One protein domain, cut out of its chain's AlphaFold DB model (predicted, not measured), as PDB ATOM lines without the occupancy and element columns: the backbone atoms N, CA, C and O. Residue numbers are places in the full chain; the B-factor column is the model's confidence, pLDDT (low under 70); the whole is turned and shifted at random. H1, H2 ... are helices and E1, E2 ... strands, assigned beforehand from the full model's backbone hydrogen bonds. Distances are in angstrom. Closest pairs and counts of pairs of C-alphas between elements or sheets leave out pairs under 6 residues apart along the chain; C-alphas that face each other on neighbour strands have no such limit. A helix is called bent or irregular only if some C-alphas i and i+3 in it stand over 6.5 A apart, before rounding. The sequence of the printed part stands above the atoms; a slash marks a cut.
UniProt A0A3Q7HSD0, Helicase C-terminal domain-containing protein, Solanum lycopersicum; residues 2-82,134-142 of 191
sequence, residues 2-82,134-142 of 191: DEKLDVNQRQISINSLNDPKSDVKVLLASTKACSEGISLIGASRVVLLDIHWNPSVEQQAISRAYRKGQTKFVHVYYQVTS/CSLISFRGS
ATOM      1  N   ASP A   2      -6.314  50.846  47.422       80.69
ATOM      2  CA  ASP A   2      -5.621  50.807  48.703       80.69
ATOM      3  C   ASP A   2      -6.275  51.756  49.707       80.69
ATOM      4  O   ASP A   2      -7.057  52.646  49.353       80.69
ATOM      5  N   GLU A   3      -5.929  51.570  50.978       78.44
ATOM      6  CA  GLU A   3      -6.405  52.401  52.090       78.44
ATOM      7  C   GLU A   3      -5.978  53.872  51.950       78.44
ATOM      8  O   GLU A   3      -6.705  54.760  52.377       78.44
ATOM      9  N   LYS A   4      -4.849  54.131  51.277       84.69
ATOM     10  CA  LYS A   4      -4.279  55.474  51.080       84.69
ATOM     11  C   LYS A   4      -4.956  56.301  49.982       84.69
ATOM     12  O   LYS A   4      -4.599  57.462  49.809       84.69
ATOM     13  N   LEU A   5      -5.867  55.711  49.208       84.69
ATOM     14  CA  LEU A   5      -6.593  56.442  48.169       84.69
ATOM     15  C   LEU A   5      -7.655  57.350  48.791       84.69
ATOM     16  O   LEU A   5      -8.321  56.950  49.747       84.69
ATOM     17  N   ASP A   6      -7.845  58.531  48.196       89.25
ATOM     18  CA  ASP A   6      -8.925  59.437  48.584       89.25
ATOM     19  C   ASP A   6     -10.299  58.783  48.369       89.25
ATOM     20  O   ASP A   6     -10.490  57.959  47.463       89.25
ATOM     21  N   VAL A   7     -11.277  59.178  49.185       88.38
ATOM     22  CA  VAL A   7     -12.635  58.614  49.165       88.38
ATOM     23  C   VAL A   7     -13.274  58.774  47.783       88.38
ATOM     24  O   VAL A   7     -13.898  57.838  47.276       88.38
ATOM     25  N   ASN A   8     -13.055  59.913  47.118       90.62
ATOM     26  CA  ASN A   8     -13.610  60.157  45.787       90.62
ATOM     27  C   ASN A   8     -12.987  59.231  44.737       90.62
ATOM     28  O   ASN A   8     -13.693  58.635  43.926       90.62
ATOM     29  N   GLN A   9     -11.665  59.053  44.779       90.94
ATOM     30  CA  GLN A   9     -10.941  58.181  43.846       90.94
ATOM     31  C   GLN A   9     -11.336  56.710  44.014       90.94
ATOM     32  O   GLN A   9     -11.487  55.974  43.030       90.94
ATOM     33  N   ARG A  10     -11.556  56.283  45.262       90.44
ATOM     34  CA  ARG A  10     -12.081  54.956  45.591       90.44
ATOM     35  C   ARG A  10     -13.459  54.748  44.969       90.44
ATOM     36  O   ARG A  10     -13.677  53.739  44.297       90.44
ATOM     37  N   GLN A  11     -14.357  55.719  45.128       90.81
ATOM     38  CA  GLN A  11     -15.706  55.634  44.581       90.81
ATOM     39  C   GLN A  11     -15.713  55.619  43.048       90.81
ATOM     40  O   GLN A  11     -16.448  54.831  42.459       90.81
ATOM     41  N   ILE A  12     -14.860  56.418  42.400       92.31
ATOM     42  CA  ILE A  12     -14.695  56.404  40.938       92.31
ATOM     43  C   ILE A  12     -14.275  55.008  40.470       92.31
ATOM     44  O   ILE A  12     -14.909  54.451  39.581       92.31
ATOM     45  N   SER A  13     -13.281  54.398  41.124       91.50
ATOM     46  CA  SER A  13     -12.797  53.053  40.775       91.50
ATOM     47  C   SER A  13     -13.892  51.984  40.903       91.50
ATOM     48  O   SER A  13     -14.026  51.114  40.040       91.50
ATOM     49  N   ILE A  14     -14.702  52.060  41.965       91.69
ATOM     50  CA  ILE A  14     -15.836  51.153  42.193       91.69
ATOM     51  C   ILE A  14     -16.918  51.360  41.126       91.69
ATOM     52  O   ILE A  14     -17.423  50.390  40.559       91.69
ATOM     53  N   ASN A  15     -17.258  52.614  40.827       92.56
ATOM     54  CA  ASN A  15     -18.259  52.955  39.821       92.56
ATOM     55  C   ASN A  15     -17.827  52.479  38.429       92.56
ATOM     56  O   ASN A  15     -18.629  51.871  37.724       92.56
ATOM     57  N   SER A  16     -16.556  52.668  38.071       92.62
ATOM     58  CA  SER A  16     -15.998  52.168  36.815       92.62
ATOM     59  C   SER A  16     -16.072  50.645  36.712       92.62
ATOM     60  O   SER A  16     -16.363  50.136  35.638       92.62
ATOM     61  N   LEU A  17     -15.860  49.890  37.795       91.12
ATOM     62  CA  LEU A  17     -16.011  48.429  37.748       91.12
ATOM     63  C   LEU A  17     -17.480  47.992  37.608       91.12
ATOM     64  O   LEU A  17     -17.775  46.982  36.965       91.12
ATOM     65  N   ASN A  18     -18.398  48.722  38.243       90.88
ATOM     66  CA  ASN A  18     -19.821  48.389  38.251       90.88
ATOM     67  C   ASN A  18     -20.533  48.768  36.943       90.88
ATOM     68  O   ASN A  18     -21.511  48.110  36.587       90.88
ATOM     69  N   ASP A  19     -20.054  49.781  36.217       91.38
ATOM     70  CA  ASP A  19     -20.627  50.169  34.928       91.38
ATOM     71  C   ASP A  19     -20.341  49.101  33.855       91.38
ATOM     72  O   ASP A  19     -19.180  48.823  33.532       91.38
ATOM     73  N   PRO A  20     -21.379  48.486  33.252       84.88
ATOM     74  CA  PRO A  20     -21.167  47.477  32.235       84.88
ATOM     75  C   PRO A  20     -20.491  47.992  30.962       84.88
ATOM     76  O   PRO A  20     -19.898  47.159  30.269       84.88
ATOM     77  N   LYS A  21     -20.586  49.300  30.675       89.81
ATOM     78  CA  LYS A  21     -20.024  49.973  29.492       89.81
ATOM     79  C   LYS A  21     -18.572  50.407  29.670       89.81
ATOM     80  O   LYS A  21     -17.956  50.826  28.697       89.81
ATOM     81  N   SER A  22     -18.038  50.333  30.886       90.31
ATOM     82  CA  SER A  22     -16.655  50.712  31.147       90.31
ATOM     83  C   SER A  22     -15.675  49.665  30.605       90.31
ATOM     84  O   SER A  22     -15.946  48.458  30.605       90.31
ATOM     85  N   ASP A  23     -14.500  50.140  30.196       89.88
ATOM     86  CA  ASP A  23     -13.388  49.299  29.746       89.88
ATOM     87  C   ASP A  23     -12.662  48.588  30.902       89.88
ATOM     88  O   ASP A  23     -11.840  47.692  30.678       89.88
ATOM     89  N   VAL A  24     -12.966  48.945  32.155       88.50
ATOM     90  CA  VAL A  24     -12.329  48.368  33.342       88.50
ATOM     91  C   VAL A  24     -12.861  46.955  33.580       88.50
ATOM     92  O   VAL A  24     -14.030  46.733  33.894       88.50
ATOM     93  N   LYS A  25     -11.969  45.968  33.454       87.56
ATOM     94  CA  LYS A  25     -12.293  44.541  33.642       87.56
ATOM     95  C   LYS A  25     -11.762  43.952  34.944       87.56
ATOM     96  O   LYS A  25     -12.207  42.882  35.344       87.56
ATOM     97  N   VAL A  26     -10.786  44.596  35.571       89.31
ATOM     98  CA  VAL A  26     -10.055  44.060  36.724       89.31
ATOM     99  C   VAL A  26      -9.955  45.150  37.773       89.31
ATOM    100  O   VAL A  26      -9.581  46.278  37.457       89.31
ATOM    101  N   LEU A  27     -10.269  44.802  39.019       90.94
ATOM    102  CA  LEU A  27     -10.036  45.658  40.175       90.94
ATOM    103  C   LEU A  27      -9.194  44.886  41.185       90.94
ATOM    104  O   LEU A  27      -9.599  43.832  41.669       90.94
ATOM    105  N   LEU A  28      -8.029  45.435  41.514       91.19
ATOM    106  CA  LEU A  28      -7.197  44.944  42.606       91.19
ATOM    107  C   LEU A  28      -7.589  45.692  43.874       91.19
ATOM    108  O   LEU A  28      -7.645  46.924  43.864       91.19
ATOM    109  N   ALA A  29      -7.858  44.977  44.958       89.44
ATOM    110  CA  ALA A  29      -8.221  45.571  46.238       89.44
ATOM    111  C   ALA A  29      -7.575  44.788  47.376       89.44
ATOM    112  O   ALA A  29      -7.514  43.560  47.334       89.44
ATOM    113  N   SER A  30      -7.116  45.502  48.402       87.69
ATOM    114  CA  SER A  30      -6.667  44.855  49.630       87.69
ATOM    115  C   SER A  30      -7.870  44.375  50.445       87.69
ATOM    116  O   SER A  30      -8.922  45.017  50.479       87.69
ATOM    117  N   THR A  31      -7.718  43.267  51.168       83.12
ATOM    118  CA  THR A  31      -8.787  42.721  52.022       83.12
ATOM    119  C   THR A  31      -9.202  43.702  53.121       83.12
ATOM    120  O   THR A  31     -10.361  43.724  53.526       83.12
ATOM    121  N   LYS A  32      -8.273  44.567  53.555       81.75
ATOM    122  CA  LYS A  32      -8.552  45.680  54.470       81.75
ATOM    123  C   LYS A  32      -9.441  46.744  53.825       81.75
ATOM    124  O   LYS A  32     -10.418  47.154  54.431       81.75
ATOM    125  N   ALA A  33      -9.184  47.140  52.579       82.81
ATOM    126  CA  ALA A  33     -10.053  48.093  51.884       82.81
ATOM    127  C   ALA A  33     -11.483  47.540  51.676       82.81
ATOM    128  O   ALA A  33     -12.446  48.300  51.590       82.81
ATOM    129  N   CYS A  34     -11.655  46.212  51.658       81.00
ATOM    130  CA  CYS A  34     -12.966  45.560  51.570       81.00
ATOM    131  C   CYS A  34     -13.791  45.596  52.876       81.00
ATOM    132  O   CYS A  34     -14.999  45.313  52.839       81.00
ATOM    133  N   SER A  35     -13.202  45.947  54.029       74.50
ATOM    134  CA  SER A  35     -13.943  46.010  55.300       74.50
ATOM    135  C   SER A  35     -14.848  47.241  55.416       74.50
ATOM    136  O   SER A  35     -15.775  47.230  56.218       74.50
ATOM    137  N   GLU A  36     -14.664  48.256  54.570       76.94
ATOM    138  CA  GLU A  36     -15.366  49.549  54.643       76.94
ATOM    139  C   GLU A  36     -16.811  49.563  54.102       76.94
ATOM    140  O   GLU A  36     -17.460  50.603  54.097       76.94
ATOM    141  N   GLY A  37     -17.361  48.432  53.644       78.75
ATOM    142  CA  GLY A  37     -18.760  48.396  53.183       78.75
ATOM    143  C   GLY A  37     -18.976  48.594  51.680       78.75
ATOM    144  O   GLY A  37     -20.099  48.877  51.255       78.75
ATOM    145  N   ILE A  38     -17.937  48.411  50.864       88.38
ATOM    146  CA  ILE A  38     -17.986  48.607  49.407       88.38
ATOM    147  C   ILE A  38     -18.911  47.613  48.678       88.38
ATOM    148  O   ILE A  38     -19.258  46.552  49.198       88.38
ATOM    149  N   SER A  39     -19.325  47.960  47.457       89.25
ATOM    150  CA  SER A  39     -20.232  47.154  46.627       89.25
ATOM    151  C   SER A  39     -19.608  46.858  45.263       89.25
ATOM    152  O   SER A  39     -19.402  47.778  44.474       89.25
ATOM    153  N   LEU A  40     -19.319  45.585  44.982       88.44
ATOM    154  CA  LEU A  40     -18.644  45.128  43.760       88.44
ATOM    155  C   LEU A  40     -19.585  44.273  42.897       88.44
ATOM    156  O   LEU A  40     -19.241  43.168  42.484       88.44
ATOM    157  N   ILE A  41     -20.789  44.783  42.636       87.12
ATOM    158  CA  ILE A  41     -21.850  44.074  41.900       87.12
ATOM    159  C   ILE A  41     -21.421  43.762  40.455       87.12
ATOM    160  O   ILE A  41     -21.818  42.749  39.899       87.12
ATOM    161  N   GLY A  42     -20.561  44.573  39.836       85.12
ATOM    162  CA  GLY A  42     -20.059  44.312  38.481       85.12
ATOM    163  C   GLY A  42     -19.090  43.126  38.365       85.12
ATOM    164  O   GLY A  42     -18.813  42.674  37.247       85.12
ATOM    165  N   ALA A  43     -18.566  42.617  39.486       86.88
ATOM    166  CA  ALA A  43     -17.548  41.571  39.510       86.88
ATOM    167  C   ALA A  43     -18.168  40.167  39.450       86.88
ATOM    168  O   ALA A  43     -18.992  39.812  40.283       86.88
ATOM    169  N   SER A  44     -17.731  39.341  38.494       83.75
ATOM    170  CA  SER A  44     -18.198  37.949  38.344       83.75
ATOM    171  C   SER A  44     -17.164  36.910  38.784       83.75
ATOM    172  O   SER A  44     -17.479  35.731  38.888       83.75
ATOM    173  N   ARG A  45     -15.906  37.297  39.003       86.06
ATOM    174  CA  ARG A  45     -14.858  36.375  39.457       86.06
ATOM    175  C   ARG A  45     -14.026  37.042  40.531       86.06
ATOM    176  O   ARG A  45     -13.462  38.100  40.281       86.06
ATOM    177  N   VAL A  46     -13.924  36.408  41.688       88.00
ATOM    178  CA  VAL A  46     -13.119  36.858  42.822       88.00
ATOM    179  C   VAL A  46     -11.954  35.891  42.973       88.00
ATOM    180  O   VAL A  46     -12.178  34.693  43.100       88.00
ATOM    181  N   VAL A  47     -10.717  36.382  42.946       87.88
ATOM    182  CA  VAL A  47      -9.526  35.546  43.151       87.88
ATOM    183  C   VAL A  47      -8.919  35.867  44.514       87.88
ATOM    184  O   VAL A  47      -8.208  36.854  44.670       87.88
ATOM    185  N   LEU A  48      -9.255  34.996  45.471       85.81
ATOM    186  CA  LEU A  48      -8.467  34.479  46.601       85.81
ATOM    187  C   LEU A  48      -7.017  34.257  46.218       85.81
ATOM    188  O   LEU A  48      -6.747  33.422  45.374       85.81
ATOM    189  N   LEU A  49      -6.087  35.000  46.762       84.38
ATOM    190  CA  LEU A  49      -4.734  35.109  46.205       84.38
ATOM    191  C   LEU A  49      -3.796  35.157  47.427       84.38
ATOM    192  O   LEU A  49      -2.759  34.505  47.420       84.38
ATOM    193  N   ASP A  50      -4.315  35.707  48.541       78.69
ATOM    194  CA  ASP A  50      -3.928  35.403  49.911       78.69
ATOM    195  C   ASP A  50      -5.039  34.766  50.713       78.69
ATOM    196  O   ASP A  50      -6.207  35.153  50.620       78.69
ATOM    197  N   ILE A  51      -4.616  33.861  51.589       75.12
ATOM    198  CA  ILE A  51      -5.467  33.221  52.575       75.12
ATOM    199  C   ILE A  51      -5.162  33.841  53.937       75.12
ATOM    200  O   ILE A  51      -4.057  33.728  54.470       75.12
ATOM    201  N   HIS A  52      -6.144  34.529  54.503       77.88
ATOM    202  CA  HIS A  52      -6.042  35.161  55.808       77.88
ATOM    203  C   HIS A  52      -6.196  34.124  56.930       77.88
ATOM    204  O   HIS A  52      -6.841  33.101  56.759       77.88
ATOM    205  N   TRP A  53      -5.645  34.353  58.121       76.75
ATOM    206  CA  TRP A  53      -5.827  33.393  59.224       76.75
ATOM    207  C   TRP A  53      -7.296  33.304  59.683       76.75
ATOM    208  O   TRP A  53      -7.748  32.247  60.115       76.75
ATOM    209  N   ASN A  54      -8.045  34.409  59.573       77.25
ATOM    210  CA  ASN A  54      -9.456  34.482  59.936       77.25
ATOM    211  C   ASN A  54     -10.352  34.339  58.687       77.25
ATOM    212  O   ASN A  54     -10.396  35.267  57.872       77.25
ATOM    213  N   PRO A  55     -11.123  33.242  58.556       78.06
ATOM    214  CA  PRO A  55     -11.997  33.014  57.403       78.06
ATOM    215  C   PRO A  55     -13.116  34.052  57.280       78.06
ATOM    216  O   PRO A  55     -13.568  34.340  56.173       78.06
ATOM    217  N   SER A  56     -13.545  34.670  58.386       80.38
ATOM    218  CA  SER A  56     -14.613  35.676  58.360       80.38
ATOM    219  C   SER A  56     -14.229  36.911  57.541       80.38
ATOM    220  O   SER A  56     -15.088  37.525  56.916       80.38
ATOM    221  N   VAL A  57     -12.938  37.262  57.504       82.50
ATOM    222  CA  VAL A  57     -12.442  38.410  56.727       82.50
ATOM    223  C   VAL A  57     -12.541  38.127  55.225       82.50
ATOM    224  O   VAL A  57     -12.951  38.991  54.452       82.50
ATOM    225  N   GLU A  58     -12.231  36.900  54.807       82.69
ATOM    226  CA  GLU A  58     -12.367  36.475  53.409       82.69
ATOM    227  C   GLU A  58     -13.828  36.406  52.995       82.69
ATOM    228  O   GLU A  58     -14.197  36.955  51.962       82.69
ATOM    229  N   GLN A  59     -14.674  35.796  53.829       82.44
ATOM    230  CA  GLN A  59     -16.115  35.737  53.587       82.44
ATOM    231  C   GLN A  59     -16.710  37.140  53.467       82.44
ATOM    232  O   GLN A  59     -17.516  37.393  52.573       82.44
ATOM    233  N   GLN A  60     -16.269  38.088  54.299       84.69
ATOM    234  CA  GLN A  60     -16.684  39.482  54.193       84.69
ATOM    235  C   GLN A  60     -16.242  40.114  52.866       84.69
ATOM    236  O   GLN A  60     -17.051  40.787  52.225       84.69
ATOM    237  N   ALA A  61     -15.004  39.882  52.420       85.56
ATOM    238  CA  ALA A  61     -14.523  40.365  51.125       85.56
ATOM    239  C   ALA A  61     -15.316  39.752  49.954       85.56
ATOM    240  O   ALA A  61     -15.762  40.476  49.064       85.56
ATOM    241  N   ILE A  62     -15.572  38.443  49.996       85.81
ATOM    242  CA  ILE A  62     -16.358  37.709  48.998       85.81
ATOM    243  C   ILE A  62     -17.803  38.233  48.954       85.81
ATOM    244  O   ILE A  62     -18.337  38.501  47.875       85.81
ATOM    245  N   SER A  63     -18.416  38.489  50.115       84.56
ATOM    246  CA  SER A  63     -19.772  39.047  50.221       84.56
ATOM    247  C   SER A  63     -19.940  40.405  49.525       84.56
ATOM    248  O   SER A  63     -21.058  40.803  49.207       84.56
ATOM    249  N   ARG A  64     -18.846  41.131  49.240       87.00
ATOM    250  CA  ARG A  64     -18.924  42.406  48.506       87.00
ATOM    251  C   ARG A  64     -19.303  42.212  47.041       87.00
ATOM    252  O   ARG A  64     -19.914  43.112  46.466       87.00
ATOM    253  N   ALA A  65     -18.958  41.062  46.461       86.25
ATOM    254  CA  ALA A  65     -19.372  40.656  45.119       86.25
ATOM    255  C   ALA A  65     -20.748  39.963  45.129       86.25
ATOM    256  O   ALA A  65     -21.549  40.160  44.214       86.25
ATOM    257  N   TYR A  66     -21.053  39.200  46.186       80.25
ATOM    258  CA  TYR A  66     -22.369  38.589  46.407       80.25
ATOM    259  C   TYR A  66     -23.340  39.571  47.070       80.25
ATOM    260  O   TYR A  66     -23.628  39.492  48.265       80.25
ATOM    261  N   ARG A  67     -23.869  40.512  46.285       82.31
ATOM    262  CA  ARG A  67     -24.846  41.498  46.762       82.31
ATOM    263  C   ARG A  67     -26.086  41.534  45.870       82.31
ATOM    264  O   ARG A  67     -26.041  41.147  44.703       82.31
ATOM    265  N   LYS A  68     -27.204  42.015  46.425       75.12
ATOM    266  CA  LYS A  68     -28.448  42.246  45.674       75.12
ATOM    267  C   LYS A  68     -28.163  43.147  44.463       75.12
ATOM    268  O   LYS A  68     -27.522  44.184  44.622       75.12
ATOM    269  N   GLY A  69     -28.630  42.741  43.283       75.44
ATOM    270  CA  GLY A  69     -28.345  43.403  42.003       75.44
ATOM    271  C   GLY A  69     -27.324  42.674  41.124       75.44
ATOM    272  O   GLY A  69     -27.094  43.088  39.990       75.44
ATOM    273  N   GLN A  70     -26.729  41.582  41.615       74.81
ATOM    274  CA  GLN A  70     -25.859  40.728  40.816       74.81
ATOM    275  C   GLN A  70     -26.684  39.867  39.852       74.81
ATOM    276  O   GLN A  70     -27.536  39.096  40.278       74.81
ATOM    277  N   THR A  71     -26.409  39.980  38.554       76.50
ATOM    278  CA  THR A  71     -27.097  39.212  37.495       76.50
ATOM    279  C   THR A  71     -26.264  38.044  36.972       76.50
ATOM    280  O   THR A  71     -26.770  37.182  36.255       76.50
ATOM    281  N   LYS A  72     -24.969  38.012  37.302       79.00
ATOM    282  CA  LYS A  72     -24.007  37.026  36.802       79.00
ATOM    283  C   LYS A  72     -23.597  36.060  37.902       79.00
ATOM    284  O   LYS A  72     -23.508  36.438  39.067       79.00
ATOM    285  N   PHE A  73     -23.272  34.830  37.514       80.69
ATOM    286  CA  PHE A  73     -22.647  33.877  38.426       80.69
ATOM    287  C   PHE A  73     -21.310  34.424  38.917       80.69
ATOM    288  O   PHE A  73     -20.493  34.899  38.121       80.69
ATOM    289  N   VAL A  74     -21.113  34.362  40.231       81.50
ATOM    290  CA  VAL A  74     -19.864  34.751  40.874       81.50
ATOM    291  C   VAL A  74     -19.064  33.482  41.135       81.50
ATOM    292  O   VAL A  74     -19.560  32.547  41.752       81.50
ATOM    293  N   HIS A  75     -17.830  33.444  40.642       84.31
ATOM    294  CA  HIS A  75     -16.889  32.360  40.915       84.31
ATOM    295  C   HIS A  75     -15.816  32.847  41.880       84.31
ATOM    296  O   HIS A  75     -15.279  33.942  41.693       84.31
ATOM    297  N   VAL A  76     -15.490  32.036  42.883       84.56
ATOM    298  CA  VAL A  76     -14.421  32.331  43.839       84.56
ATOM    299  C   VAL A  76     -13.285  31.346  43.613       84.56
ATOM    300  O   VAL A  76     -13.491  30.139  43.626       84.56
ATOM    301  N   TYR A  77     -12.087  31.870  43.400       84.25
ATOM    302  CA  TYR A  77     -10.873  31.084  43.214       84.25
ATOM    303  C   TYR A  77      -9.964  31.294  44.407       84.25
ATOM    304  O   TYR A  77      -9.841  32.425  44.858       84.25
ATOM    305  N   TYR A  78      -9.310  30.239  44.880       82.31
ATOM    306  CA  TYR A  78      -8.272  30.323  45.901       82.31
ATOM    307  C   TYR A  78      -6.946  29.893  45.287       82.31
ATOM    308  O   TYR A  78      -6.806  28.759  44.833       82.31
ATOM    309  N   GLN A  79      -5.970  30.795  45.270       77.56
ATOM    310  CA  GLN A  79      -4.618  30.472  44.864       77.56
ATOM    311  C   GLN A  79      -3.904  29.824  46.044       77.56
ATOM    312  O   GLN A  79      -3.589  30.464  47.046       77.56
ATOM    313  N   VAL A  80      -3.663  28.527  45.913       75.12
ATOM    314  CA  VAL A  80      -2.950  27.731  46.903       75.12
ATOM    315  C   VAL A  80      -1.627  27.313  46.290       75.12
ATOM    316  O   VAL A  80      -1.579  26.744  45.206       75.12
ATOM    317  N   THR A  81      -0.533  27.611  46.981       73.56
ATOM    318  CA  THR A  81       0.756  26.998  46.651       73.56
ATOM    319  C   THR A  81       0.847  25.669  47.393       73.56
ATOM    320  O   THR A  81       0.472  25.607  48.562       73.56
ATOM    321  N   SER A  82       1.400  24.631  46.762       64.38
ATOM    322  CA  SER A  82       1.519  23.270  47.324       64.38
ATOM    323  C   SER A  82       2.152  23.206  48.723       64.38
ATOM    324  O   SER A  82       1.840  22.333  49.523       64.38
ATOM    325  N   CYS A 134       2.572  37.266  49.339       26.94
ATOM    326  CA  CYS A 134       1.122  37.628  49.463       26.94
ATOM    327  C   CYS A 134       0.593  38.444  48.200       26.94
ATOM    328  O   CYS A 134       1.407  39.209  47.684       26.94
ATOM    329  N   SER A 135      -0.690  38.401  47.725       28.80
ATOM    330  CA  SER A 135      -1.500  39.434  46.939       28.80
ATOM    331  C   SER A 135      -3.028  39.075  46.754       28.80
ATOM    332  O   SER A 135      -3.309  37.936  47.038       28.80
ATOM    333  N   LEU A 136      -3.990  39.937  46.252       33.72
ATOM    334  CA  LEU A 136      -5.431  39.688  45.776       33.72
ATOM    335  C   LEU A 136      -5.813  40.238  44.373       33.72
ATOM    336  O   LEU A 136      -5.512  41.392  44.090       33.72
ATOM    337  N   ILE A 137      -6.510  39.455  43.508       38.75
ATOM    338  CA  ILE A 137      -6.904  39.809  42.113       38.75
ATOM    339  C   ILE A 137      -8.408  39.516  41.838       38.75
ATOM    340  O   ILE A 137      -9.002  38.626  42.427       38.75
ATOM    341  N   SER A 138      -9.086  40.251  40.946       31.89
ATOM    342  CA  SER A 138     -10.491  39.997  40.547       31.89
ATOM    343  C   SER A 138     -10.697  40.274  39.053       31.89
ATOM    344  O   SER A 138     -10.201  41.285  38.561       31.89
ATOM    345  N   PHE A 139     -11.408  39.404  38.319       37.38
ATOM    346  CA  PHE A 139     -11.539  39.461  36.849       37.38
ATOM    347  C   PHE A 139     -12.995  39.548  36.351       37.38
ATOM    348  O   PHE A 139     -13.903  38.893  36.865       37.38
ATOM    349  N   ARG A 140     -13.205  40.262  35.236       36.97
ATOM    350  CA  ARG A 140     -14.444  40.302  34.438       36.97
ATOM    351  C   ARG A 140     -14.168  39.702  33.049       36.97
ATOM    352  O   ARG A 140     -13.486  40.314  32.231       36.97
ATOM    353  N   GLY A 141     -14.655  38.483  32.791       35.31
ATOM    354  CA  GLY A 141     -14.368  37.713  31.565       35.31
ATOM    355  C   GLY A 141     -15.599  37.430  30.694       35.31
ATOM    356  O   GLY A 141     -16.659  37.101  31.221       35.31
ATOM    357  N   SER A 142     -15.425  37.559  29.372       33.94
ATOM    358  CA  SER A 142     -16.422  37.422  28.297       33.94
ATOM    359  C   SER A 142     -16.706  35.958  27.918       33.94
ATOM    360  O   SER A 142     -15.813  35.112  27.932       33.94
TER     361      SER A 142
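AT A GLANCE: This is residues 2 to 82 and 134 to 142 of the 191 residues of the protein "Helicase C-terminal domain-containing protein" of Solanum lycopersicum (UniProt A0A3Q7HSD0). Look for a small sheet of three short strands, E2, E1 and E3, with helix H3 grazing it near E1 and the short helix H2 packed on H3. The longest helix, H1, is set off to the side of E3, and residues 24 to 29 of the long link after it run between H1 and the sheet. The printed part has 90 residues, with three named helices and three named strands in the order H1 H2 E1 H3 E2 E3; the sheet's order is E2 E1 E3, mixed. The class is mixed, helices and strands, with under half of the residues in named elements. The whole is compact, with a radius of gyration of the C-alphas of 12.7 A and spans of 38 by 31 by 22 A.

IN THESE COORDINATES: Find C-alpha 7 at (-12.635, 58.614, 49.165); from there H1, residues 7 to 18, runs 16.6 A. H2 is residues 33 to 36, 6.2 A long; it is neither bent nor irregular, but only just: C-alphas 33 and 36 are 6.2 A apart. E1, residues 45 to 48, measures 9.8 A. H3, residues 55 to 63, begins at C-alpha 55 at (-11.997, 33.014, 57.403) and runs 12.2 A. E2 is residues 75 to 78, 10.2 A. Past the cut, E3, residues 137 to 139, measures 7.0 A and ends at C-alpha 139 at (-11.539, 39.461, 36.849).

HOW THE PARTS SIT: Begin at E1, the inner strand. E2 is its parallel neighbour at 17 degrees, with N 48 and O 77 within hydrogen-bond range at 2.7 A. E3 is its antiparallel neighbour at 164 degrees, with N 47 and O 137 within hydrogen-bond range at 2.9 A. E1, H3 and E2 form a strand-helix-strand unit, two parallel neighbour strands with a helix between them along the chain, and its crossover is right-handed. H3 is on the sheet but only grazes it, with residues 58 to 62; its closest C-alphas to E1 are those of Ile 62 and Val 46, 7.0 A. H2 touches H3, the closest C-alphas being those of Cys 34 and Ala 61, 5.4 A. H1 touches no helix and is not on the sheet. In H1 and H3 every O i to N i+4 pair is within hydrogen-bond range; H2 is too short for such a pair, and its one O i to N i+3 pair is not within range.

THE WHOLE: The C-alphas of Asn 8 and Ser 82, 39.9 A, are the two farthest apart. Residues 83 to 133 are not printed, and C-alphas 82 and 134 are 14.5 A apart across the cut. The links H1 to H2 and H3 to E2 are long. Mean pLDDT of the printed part is 79.1; look for values under 70 at residue 82 and residues 134 to 142.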